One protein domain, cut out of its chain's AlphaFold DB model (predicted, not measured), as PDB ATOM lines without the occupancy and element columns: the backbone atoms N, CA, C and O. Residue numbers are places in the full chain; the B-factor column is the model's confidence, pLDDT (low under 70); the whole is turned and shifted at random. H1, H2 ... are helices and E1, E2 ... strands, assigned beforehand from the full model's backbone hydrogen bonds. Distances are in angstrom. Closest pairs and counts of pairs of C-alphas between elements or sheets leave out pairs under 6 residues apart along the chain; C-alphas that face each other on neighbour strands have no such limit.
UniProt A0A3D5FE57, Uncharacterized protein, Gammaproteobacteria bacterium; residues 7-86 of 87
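What this domain is: This is residues 7 to 86 of the 87 residues of an uncharacterized protein of Gammaproteobacteria bacterium (UniProt A0A3D5FE57). What does the model look like? A long helix, H1, runs into a small body at one end of a three-stranded sheet, E1, E2 and E3, and its residues 7 to 18 stick out as a free arm. A short helix, H2, follows at the far end of the body, and without the free arm the body of 68 residues spans 38 by 22 by 21 A. What is it made of, and how large is it? The printed part has 80 residues with two named helices and three named strands in the order H1, E1, E2, E3, H2; the sheet runs E1, E2, E3, antiparallel throughout, and the class is mixed, helices and strands. The whole is loose, with a radius of gyration of the C-alphas of 15.3 A and spans of 53 by 23 by 21 A.

How they stand to each other: How does the first helix meet the sheet? H1, residues 7 to 29, is on the sheet but only grazes it, with its residues 23 to 29. Its closest C-alphas to E1, residues 38 to 42, are those of Met 26 and Val 39, 7.7 A apart. How are the strands joined? E1, E2, residues 47 to 51, and E3, residues 59 to 61, form a meander, each strand the antiparallel neighbour of the one before. The hairpin of E1 and E2 has an angle of 162 degrees between directions, with N 39 and O 50 at 2.9 A; the hairpin of E2 and E3 has 126 degrees, with N 49 and O 59 at 2.8 A. Where is the last helix? H2, residues 73 to 80, only grazes the sheet with its residues 73 to 77, and its closest C-alphas to E3 are those of Tyr 59 and Leu 73, 4.7 A apart. H1 and H2 are apart, and in both each O i to N i+4 pair is within hydrogen-bond range.

Where its parts are: Where does H1 run? From C-alpha 7 at (46.257, -9.136, 63.269) to C-alpha 29 at (59.816, -26.955, 88.421), it is 33.7 A long. How long are the other elements? E1 measures 13.3 A, E2 12.3 A, E3 6.9 A and H2 10.4 A, ending with C-alpha 80 at (45.404, -30.377, 111.197).

The domain as a whole: How far does it reach? The two C-alphas farthest apart are those of Arg 7 and Cys 81, at 53.0 A. Is it continuous, and which link is long? The printed part has no cut, and the link from E3 to H2, 11 residues, is long. Is any part of low confidence? No printed residue is under 70, and the mean pLDDT of the printed part is 93.9.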
ATOM      1  N   ARG A   7      45.479  -9.339  62.039       86.50
ATOM      2  CA  ARG A   7      46.257  -9.136  63.269       86.50
ATOM      3  C   ARG A   7      45.854 -10.099  64.383       86.50
ATOM      4  O   ARG A   7      46.675 -10.361  65.254       86.50
ATOM      5  N   LEU A   8      44.628 -10.631  64.351       87.50
ATOM      6  CA  LEU A   8      44.140 -11.582  65.352       87.50
ATOM      7  C   LEU A   8      44.994 -12.853  65.348       87.50
ATOM      8  O   LEU A   8      45.453 -13.264  66.402       87.50
ATOM      9  N   ALA A   9      45.308 -13.385  64.165       86.94
ATOM     10  CA  ALA A   9      46.144 -14.577  64.034       86.94
ATOM     11  C   ALA A   9      47.570 -14.358  64.572       86.94
ATOM     12  O   ALA A   9      48.134 -15.237  65.220       86.94
ATOM     13  N   ALA A  10      48.155 -13.177  64.335       89.69
ATOM     14  CA  ALA A  10      49.470 -12.836  64.879       89.69
ATOM     15  C   ALA A  10      49.430 -12.740  66.414       89.69
ATOM     16  O   ALA A  10      50.294 -13.295  67.088       89.69
ATOM     17  N   LEU A  11      48.392 -12.103  66.963       93.00
ATOM     18  CA  LEU A  11      48.202 -11.961  68.405       93.00
ATOM     19  C   LEU A  11      47.941 -13.308  69.099       93.00
ATOM     20  O   LEU A  11      48.481 -13.557  70.173       93.00
ATOM     21  N   GLU A  12      47.151 -14.190  68.485       92.75
ATOM     22  CA  GLU A  12      46.914 -15.555  68.969       92.75
ATOM     23  C   GLU A  12      48.220 -16.357  69.024       92.75
ATOM     24  O   GLU A  12      48.495 -17.001  70.036       92.75
ATOM     25  N   CYS A  13      49.068 -16.253  67.992       93.00
ATOM     26  CA  CYS A  13      50.391 -16.885  67.983       93.00
ATOM     27  C   CYS A  13      51.289 -16.369  69.118       93.00
ATOM     28  O   CYS A  13      51.967 -17.157  69.781       93.00
ATOM     29  N   GLU A  14      51.317 -15.052  69.341       95.94
ATOM     30  CA  GLU A  14      52.102 -14.438  70.419       95.94
ATOM     31  C   GLU A  14      51.604 -14.880  71.799       95.94
ATOM     32  O   GLU A  14      52.401 -15.278  72.652       95.94
ATOM     33  N   PHE A  15      50.284 -14.880  71.997       94.69
ATOM     34  CA  PHE A  15      49.653 -15.347  73.226       94.69
ATOM     35  C   PHE A  15      49.989 -16.816  73.504       94.69
ATOM     36  O   PHE A  15      50.467 -17.154  74.588       94.69
ATOM     37  N   GLU A  16      49.810 -17.688  72.512       95.94
ATOM     38  CA  GLU A  16      50.118 -19.111  72.636       95.94
ATOM     39  C   GLU A  16      51.603 -19.342  72.954       95.94
ATOM     40  O   GLU A  16      51.939 -20.189  73.788       95.94
ATOM     41  N   ALA A  17      52.504 -18.567  72.344       97.44
ATOM     42  CA  ALA A  17      53.933 -18.661  72.615       97.44
ATOM     43  C   ALA A  17      54.268 -18.333  74.079       97.44
ATOM     44  O   ALA A  17      55.068 -19.048  74.693       97.44
ATOM     45  N   GLU A  18      53.657 -17.301  74.661       97.31
ATOM     46  CA  GLU A  18      53.865 -16.953  76.072       97.31
ATOM     47  C   GLU A  18      53.256 -17.989  77.024       97.31
ATOM     48  O   GLU A  18      53.924 -18.415  77.974       97.31
ATOM     49  N   VAL A  19      52.051 -18.490  76.729       96.19
ATOM     50  CA  VAL A  19      51.426 -19.576  77.503       96.19
ATOM     51  C   VAL A  19      52.307 -20.828  77.489       96.19
ATOM     52  O   VAL A  19      52.609 -21.388  78.544       96.19
ATOM     53  N   ARG A  20      52.807 -21.245  76.319       95.62
ATOM     54  CA  ARG A  20      53.689 -22.420  76.194       95.62
ATOM     55  C   ARG A  20      54.999 -22.249  76.954       95.62
ATOM     56  O   ARG A  20      55.450 -23.192  77.608       95.62
ATOM     57  N   LYS A  21      55.616 -21.062  76.899       96.81
ATOM     58  CA  LYS A  21      56.829 -20.758  77.678       96.81
ATOM     59  C   LYS A  21      56.563 -20.856  79.176       96.81
ATOM     60  O   LYS A  21      57.404 -21.393  79.898       96.81
ATOM     61  N   TRP A  22      55.419 -20.353  79.637       96.62
ATOM     62  CA  TRP A  22      55.026 -20.441  81.038       96.62
ATOM     63  C   TRP A  22      54.831 -21.898  81.474       96.62
ATOM     64  O   TRP A  22      55.525 -22.338  82.393       96.62
ATOM     65  N   VAL A  23      54.009 -22.678  80.758       94.56
ATOM     66  CA  VAL A  23      53.773 -24.105  81.060       94.56
ATOM     67  C   VAL A  23      55.091 -24.881  81.099       94.56
ATOM     68  O   VAL A  23      55.356 -25.609  82.051       94.56
ATOM     69  N   ALA A  24      55.970 -24.681  80.112       94.56
ATOM     70  CA  ALA A  24      57.257 -25.372  80.057       94.56
ATOM     71  C   ALA A  24      58.160 -25.059  81.264       94.56
ATOM     72  O   ALA A  24      58.922 -25.922  81.698       94.56
ATOM     73  N   ARG A  25      58.098 -23.840  81.810       96.00
ATOM     74  CA  ARG A  25      58.835 -23.474  83.029       96.00
ATOM     75  C   ARG A  25      58.222 -24.125  84.263       96.00
ATOM     76  O   ARG A  25      58.975 -24.636  85.081       96.00
ATOM     77  N   MET A  26      56.896 -24.145  84.371       95.31
ATOM     78  CA  MET A  26      56.206 -24.764  85.506       95.31
ATOM     79  C   MET A  26      56.446 -26.279  85.546       95.31
ATOM     80  O   MET A  26      56.891 -26.800  86.562       95.31
ATOM     81  N   LEU A  27      56.309 -26.975  84.415       90.75
ATOM     82  CA  LEU A  27      56.588 -28.416  84.344       90.75
ATOM     83  C   LEU A  27      58.042 -28.758  84.714       90.75
ATOM     84  O   LEU A  27      58.295 -29.781  85.341       90.75
ATOM     85  N   ARG A  28      59.010 -27.890  84.382       94.62
ATOM     86  CA  ARG A  28      60.417 -28.059  84.795       94.62
ATOM     87  C   ARG A  28      60.644 -27.868  86.293       94.62
ATOM     88  O   ARG A  28      61.603 -28.426  86.812       94.62
ATOM     89  N   LEU A  29      59.801 -27.085  86.963       93.62
ATOM     90  CA  LEU A  29      59.816 -26.955  88.421       93.62
ATOM     91  C   LEU A  29      59.188 -28.173  89.115       93.62
ATOM     92  O   LEU A  29      59.300 -28.284  90.329       93.62
ATOM     93  N   GLY A  30      58.550 -29.077  88.365       92.12
ATOM     94  CA  GLY A  30      57.873 -30.249  88.919       92.12
ATOM     95  C   GLY A  30      56.539 -29.925  89.589       92.12
ATOM     96  O   GLY A  30      56.031 -30.751  90.339       92.12
ATOM     97  N   VAL A  31      55.972 -28.741  89.335       94.31
ATOM     98  CA  VAL A  31      54.663 -28.364  89.880       94.31
ATOM     99  C   VAL A  31      53.531 -28.886  89.003       94.31
ATOM    100  O   VAL A  31      53.659 -28.986  87.778       94.31
ATOM    101  N   MET A  32      52.400 -29.175  89.635       92.00
ATOM    102  CA  MET A  32      51.144 -29.447  88.947       92.00
ATOM    103  C   MET A  32      50.572 -28.130  88.404       92.00
ATOM    104  O   MET A  32      50.644 -27.100  89.072       92.00
ATOM    105  N   VAL A  33      50.039 -28.150  87.180       93.88
ATOM    106  CA  VAL A  33      49.477 -26.975  86.492       93.88
ATOM    107  C   VAL A  33      48.016 -27.275  86.143       93.88
ATOM    108  O   VAL A  33      47.773 -27.877  85.096       93.88
ATOM    109  N   PRO A  34      47.051 -26.922  87.013       90.62
ATOM    110  CA  PRO A  34      45.646 -27.253  86.788       90.62
ATOM    111  C   PRO A  34      44.994 -26.343  85.739       90.62
ATOM    112  O   PRO A  34      44.162 -26.804  84.964       90.62
ATOM    113  N   ASP A  35      45.405 -25.074  85.674       93.94
ATOM    114  CA  ASP A  35      44.911 -24.090  84.708       93.94
ATOM    115  C   ASP A  35      45.961 -22.986  84.466       93.94
ATOM    116  O   ASP A  35      47.028 -22.954  85.095       93.94
ATOM    117  N   LEU A  36      45.678 -22.062  83.548       94.69
ATOM    118  CA  LEU A  36      46.534 -20.930  83.229       94.69
ATOM    119  C   LEU A  36      46.808 -20.089  84.482       94.69
ATOM    120  O   LEU A  36      45.906 -19.544  85.114       94.69
ATOM    121  N   TRP A  37      48.094 -19.964  84.807       95.38
ATOM    122  CA  TRP A  37      48.593 -19.223  85.969       95.38
ATOM    123  C   TRP A  37      48.141 -19.770  87.319       95.38
ATOM    124  O   TRP A  37      48.180 -19.043  88.311       95.38
ATOM    125  N   GLN A  38      47.770 -21.044  87.367       96.50
ATOM    126  CA  GLN A  38      47.570 -21.789  88.598       96.50
ATOM    127  C   GLN A  38      48.674 -22.834  88.728       96.50
ATOM    128  O   GLN A  38      49.078 -23.444  87.734       96.50
ATOM    129  N   VAL A  39      49.177 -23.035  89.941       96.44
ATOM    130  CA  VAL A  39      50.140 -24.098  90.241       96.44
ATOM    131  C   VAL A  39      49.838 -24.749  91.586       96.44
ATOM    132  O   VAL A  39      49.385 -24.086  92.522       96.44
ATOM    133  N   GLY A  40      50.123 -26.045  91.676       96.19
ATOM    134  CA  GLY A  40      50.105 -26.830  92.905       96.19
ATOM    135  C   GLY A  40      51.476 -27.447  93.168       96.19
ATOM    136  O   GLY A  40      52.007 -28.173  92.324       96.19
ATOM    137  N   PHE A  41      52.055 -27.159  94.331       95.50
ATOM    138  CA  PHE A  41      53.290 -27.778  94.809       95.50
ATOM    139  C   PHE A  41      52.936 -28.986  95.666       95.50
ATOM    140  O   PHE A  41      52.246 -28.840  96.670       95.50
ATOM    141  N   ASP A  42      53.385 -30.166  95.256       94.56
ATOM    142  CA  ASP A  42      53.073 -31.410  95.949       94.56
ATOM    143  C   ASP A  42      53.765 -31.483  97.321       94.56
ATOM    144  O   ASP A  42      54.966 -31.232  97.437       94.56
ATOM    145  N   THR A  43      52.993 -31.821  98.349       93.88
ATOM    146  CA  THR A  43      53.445 -31.998  99.741       93.88
ATOM    147  C   THR A  43      53.464 -33.462 100.180       93.88
ATOM    148  O   THR A  43      53.919 -33.759 101.281       93.88
ATOM    149  N   GLY A  44      52.966 -34.384  99.349       93.25
ATOM    150  CA  GLY A  44      52.713 -35.783  99.716       93.25
ATOM    151  C   GLY A  44      51.321 -36.038 100.314       93.25
ATOM    152  O   GLY A  44      50.876 -37.184 100.346       93.25
ATOM    153  N   GLU A  45      50.611 -34.986 100.731       92.62
ATOM    154  CA  GLU A  45      49.247 -35.057 101.288       92.62
ATOM    155  C   GLU A  45      48.231 -34.221 100.490       92.62
ATOM    156  O   GLU A  45      47.023 -34.288 100.715       92.62
ATOM    157  N   GLY A  46      48.726 -33.431  99.542       94.62
ATOM    158  CA  GLY A  46      47.963 -32.496  98.729       94.62
ATOM    159  C   GLY A  46      48.882 -31.439  98.130       94.62
ATOM    160  O   GLY A  46      50.101 -31.628  98.042       94.62
ATOM    161  N   TYR A  47      48.309 -30.306  97.743       96.25
ATOM    162  CA  TYR A  47      49.020 -29.240  97.050       96.25
ATOM    163  C   TYR A  47      49.043 -27.942  97.849       96.25
ATOM    164  O   TYR A  47      47.996 -27.449  98.261       96.25
ATOM    165  N   LEU A  48      50.220 -27.318  97.963       96.44
ATOM    166  CA  LEU A  48      50.311 -25.886  98.246       96.44
ATOM    167  C   LEU A  48      50.000 -25.126  96.960       96.44
ATOM    168  O   LEU A  48      50.704 -25.245  95.954       96.44
ATOM    169  N   CYS A  49      48.928 -24.355  96.991       96.62
ATOM    170  CA  CYS A  49      48.337 -23.735  95.821       96.62
ATOM    171  C   CYS A  49      48.759 -22.272  95.685       96.62
ATOM    172  O   CYS A  49      48.821 -21.518  96.663       96.62
ATOM    173  N   TRP A  50      48.977 -21.863  94.439       96.88
ATOM    174  CA  TRP A  50      49.124 -20.467  94.043       96.88
ATOM    175  C   TRP A  50      48.360 -20.213  92.750       96.88
ATOM    176  O   TRP A  50      48.453 -21.006  91.809       96.88
ATOM    177  N   ARG A  51      47.659 -19.083  92.668       96.06
ATOM    178  CA  ARG A  51      47.194 -18.529  91.392       96.06
ATOM    179  C   ARG A  51      47.551 -17.062  91.248       96.06
ATOM    180  O   ARG A  51      47.557 -16.318  92.223       96.06
ATOM    181  N   PHE A  52      47.756 -16.596  90.022       95.12
ATOM    182  CA  PHE A  52      47.839 -15.156  89.776       95.12
ATOM    183  C   PHE A  52      46.541 -14.450  90.237       95.12
ATOM    184  O   PHE A  52      45.454 -14.954  89.944       95.12
ATOM    185  N   PRO A  53      46.603 -13.284  90.919       95.81
ATOM    186  CA  PRO A  53      47.774 -12.466  91.265       95.81
ATOM    187  C   PRO A  53      48.249 -12.620  92.724       95.81
ATOM    188  O   PRO A  53      48.737 -11.657  93.321       95.81
ATOM    189  N   GLU A  54      48.075 -13.788  93.342       96.69
ATOM    190  CA  GLU A  54      48.489 -14.023  94.728       96.69
ATOM    191  C   GLU A  54      49.998 -13.761  94.892       96.69
ATOM    192  O   GLU A  54      50.810 -14.042  94.014       96.69
ATOM    193  N   LEU A  55      50.404 -13.183  96.023       95.31
ATOM    194  CA  LEU A  55      51.812 -12.822  96.251       95.31
ATOM    195  C   LEU A  55      52.625 -13.950  96.892       95.31
ATOM    196  O   LEU A  55      53.851 -13.862  96.957       95.31
ATOM    197  N   ARG A  56      51.952 -14.960  97.448       94.88
ATOM    198  CA  ARG A  56      52.546 -16.020  98.271       94.88
ATOM    199  C   ARG A  56      51.763 -17.316  98.091       94.88
ATOM    200  O   ARG A  56      50.583 -17.269  97.756       94.88
ATOM    201  N   LEU A  57      52.411 -18.442  98.376       93.88
ATOM    202  CA  LEU A  57      51.748 -19.727  98.594       93.88
ATOM    203  C   LEU A  57      50.984 -19.643  99.917       93.88
ATOM    204  O   LEU A  57      51.600 -19.626 100.981       93.88
ATOM    205  N   ALA A  58      49.667 -19.481  99.842       95.75
ATOM    206  CA  ALA A  58      48.828 -19.178 101.004       95.75
ATOM    207  C   ALA A  58      47.604 -20.091 101.121       95.75
ATOM    208  O   ALA A  58      46.772 -19.874 102.000       95.75
ATOM    209  N   TYR A  59      47.502 -21.099 100.257       97.31
ATOM    210  CA  TYR A  59      46.364 -22.002 100.205       97.31
ATOM    211  C   TYR A  59      46.818 -23.452 100.077       97.31
ATOM    212  O   TYR A  59      47.884 -23.717  99.520       97.31
ATOM    213  N   PHE A  60      45.988 -24.370 100.557       97.19
ATOM    214  CA  PHE A  60      46.177 -25.810 100.440       97.19
ATOM    215  C   PHE A  60      44.926 -26.474  99.861       97.19
ATOM    216  O   PHE A  60      43.807 -26.039 100.133       97.19
ATOM    217  N   CYS A  61      45.114 -27.515  99.059       96.06
ATOM    218  CA  CYS A  61      44.044 -28.293  98.441       96.06
ATOM    219  C   CYS A  61      44.396 -29.781  98.486       96.06
ATOM    220  O   CYS A  61      45.529 -30.144  98.155       96.06
ATOM    221  N   GLY A  62      43.447 -30.646  98.850       94.62
ATOM    222  CA  GLY A  62      43.637 -32.092  98.766       94.62
ATOM    223  C   GLY A  62      43.729 -32.575  97.317       94.62
ATOM    224  O   GLY A  62      43.329 -31.884  96.380       94.62
ATOM    225  N   TYR A  63      44.240 -33.792  97.110       94.38
ATOM    226  CA  TYR A  63      44.431 -34.360  95.764       94.38
ATOM    227  C   TYR A  63      43.145 -34.552  94.955       94.38
ATOM    228  O   TYR A  63      43.197 -34.619  93.727       94.38
ATOM    229  N   VAL A  64      42.013 -34.716  95.638       92.88
ATOM    230  CA  VAL A  64      40.705 -34.988  95.023       92.88
ATOM    231  C   VAL A  64      39.801 -33.761  94.991       92.88
ATOM    232  O   VAL A  64      38.719 -33.822  94.408       92.88
ATOM    233  N   ASP A  65      40.233 -32.677  95.624       92.88
ATOM    234  CA  ASP A  65      39.456 -31.456  95.732       92.88
ATOM    235  C   ASP A  65      39.638 -30.600  94.477       92.88
ATOM    236  O   ASP A  65      40.673 -30.635  93.804       92.88
ATOM    237  N   ASP A  66      38.613 -29.813  94.160       92.00
ATOM    238  CA  ASP A  66      38.733 -28.782  93.136       92.00
ATOM    239  C   ASP A  66      39.690 -27.685  93.627       92.00
ATOM    240  O   ASP A  66      39.656 -27.291  94.795       92.00
ATOM    241  N   PHE A  67      40.514 -27.136  92.735       93.00
ATOM    242  CA  PHE A  67      41.471 -26.081  93.067       93.00
ATOM    243  C   PHE A  67      40.791 -24.835  93.654       93.00
ATOM    244  O   PHE A  67      41.387 -24.109  94.458       93.00
ATOM    245  N   ASP A  68      39.541 -24.562  93.277       93.44
ATOM    246  CA  ASP A  68      38.765 -23.456  93.847       93.44
ATOM    247  C   ASP A  68      38.195 -23.748  95.245       93.44
ATOM    248  O   ASP A  68      37.804 -22.810  95.941       93.44
ATOM    249  N   ALA A  69      38.218 -25.005  95.698       94.75
ATOM    250  CA  ALA A  69      37.865 -25.401  97.063       94.75
ATOM    251  C   ALA A  69      39.044 -25.309  98.052       94.75
ATOM    252  O   ALA A  69      38.896 -25.657  99.223       94.75
ATOM    253  N   ARG A  70      40.211 -24.830  97.602       95.75
ATOM    254  CA  ARG A  70      41.408 -24.687  98.439       95.75
ATOM    255  C   ARG A  70      41.169 -23.814  99.672       95.75
ATOM    256  O   ARG A  70      40.516 -22.770  99.611       95.75
ATOM    257  N   GLN A  71      41.782 -24.206 100.777       96.88
ATOM    258  CA  GLN A  71      41.619 -23.573 102.080       96.88
ATOM    259  C   GLN A  71      42.833 -22.709 102.436       96.88
ATOM    260  O   GLN A  71      43.947 -23.023 102.006       96.88
ATOM    261  N   PRO A  72      42.660 -21.616 103.200       96.88
ATOM    262  CA  PRO A  72      43.775 -20.821 103.694       96.88
ATOM    263  C   PRO A  72      44.762 -21.675 104.490       96.88
ATOM    264  O   PRO A  72      44.385 -22.411 105.398       96.88
ATOM    265  N   LEU A  73      46.050 -21.524 104.191       95.31
ATOM    266  CA  LEU A  73      47.101 -22.337 104.796       95.31
ATOM    267  C   LEU A  73      47.143 -22.199 106.324       95.31
ATOM    268  O   LEU A  73      47.412 -23.166 107.021       95.31
ATOM    269  N   ALA A  74      46.856 -21.001 106.841       94.62
ATOM    270  CA  ALA A  74      46.821 -20.745 108.278       94.62
ATOM    271  C   ALA A  74      45.746 -21.574 108.999       94.62
ATOM    272  O   ALA A  74      46.009 -22.066 110.089       94.62
ATOM    273  N   GLU A  75      44.574 -21.753 108.381       95.81
ATOM    274  CA  GLU A  75      43.481 -22.558 108.937       95.81
ATOM    275  C   GLU A  75      43.846 -24.045 108.902       95.81
ATOM    276  O   GLU A  75      43.742 -24.730 109.913       95.81
ATOM    277  N   VAL A  76      44.391 -24.524 107.779       95.19
ATOM    278  CA  VAL A  76      44.834 -25.924 107.639       95.19
ATOM    279  C   VAL A  76      45.926 -26.280 108.652       95.19
ATOM    280  O   VAL A  76      45.894 -27.356 109.247       95.19
ATOM    281  N   ILE A  77      46.893 -25.383 108.871       94.44
ATOM    282  CA  ILE A  77      47.962 -25.603 109.853       94.44
ATOM    283  C   ILE A  77      47.397 -25.649 111.276       94.44
ATOM    284  O   ILE A  77      47.776 -26.539 112.034       94.44
ATOM    285  N   ASP A  78      46.512 -24.720 111.637       94.31
ATOM    286  CA  ASP A  78      45.925 -24.659 112.981       94.31
ATOM    287  C   ASP A  78      45.042 -25.881 113.274       94.31
ATOM    288  O   ASP A  78      45.127 -26.473 114.350       94.31
ATOM    289  N   GLU A  79      44.240 -26.311 112.298       93.12
ATOM    290  CA  GLU A  79      43.309 -27.423 112.478       93.12
ATOM    291  C   GLU A  79      43.998 -28.790 112.452       93.12
ATOM    292  O   GLU A  79      43.668 -29.659 113.264       93.12
ATOM    293  N   TRP A  80      44.892 -29.029 111.485       89.44
ATOM    294  CA  TRP A  80      45.404 -30.377 111.197       89.44
ATOM    295  C   TRP A  80      46.877 -30.562 111.559       89.44
ATOM    296  O   TRP A  80      47.320 -31.703 111.665       89.44
ATOM    297  N   CYS A  81      47.627 -29.475 111.784       89.19
ATOM    298  CA  CYS A  81      49.055 -29.499 112.135       89.19
ATOM    299  C   CYS A  81      49.880 -30.484 111.276       89.19
ATOM    300  O   CYS A  81      50.547 -31.363 111.827       89.19
ATOM    301  N   PRO A  82      49.834 -30.368 109.939       90.25
ATOM    302  CA  PRO A  82      50.417 -31.365 109.054       90.25
ATOM    303  C   PRO A  82      51.946 -31.411 109.153       90.25
ATOM    304  O   PRO A  82      52.608 -30.400 109.415       90.25
ATOM    305  N   ASP A  83      52.523 -32.583 108.883       89.94
ATOM    306  CA  ASP A  83      53.961 -32.826 109.045       89.94
ATOM    307  C   ASP A  83      54.810 -31.914 108.146       89.94
ATOM    308  O   ASP A  83      55.856 -31.418 108.570       89.94
ATOM    309  N   TRP A  84      54.340 -31.622 106.929       89.44
ATOM    310  CA  TRP A  84      55.035 -30.747 105.979       89.44
ATOM    311  C   TRP A  84      55.113 -29.279 106.429       89.44
ATOM    312  O   TRP A  84      55.920 -28.526 105.885       89.44
ATOM    313  N   ALA A  85      54.315 -28.847 107.414       87.94
ATOM    314  CA  ALA A  85      54.338 -27.473 107.924       87.94
ATOM    315  C   ALA A  85      55.442 -27.226 108.968       87.94
ATOM    316  O   ALA A  85      55.715 -26.073 109.304       87.94
ATOM    317  N   ASN A  86      56.071 -28.288 109.483       81.00
ATOM    318  CA  ASN A  86      57.018 -28.233 110.602       81.00
ATOM    319  C   ASN A  86      58.458 -28.643 110.223       81.00
ATOM    320  O   ASN A  86      59.273 -28.876 111.119       81.00
TER     321      ASN A  86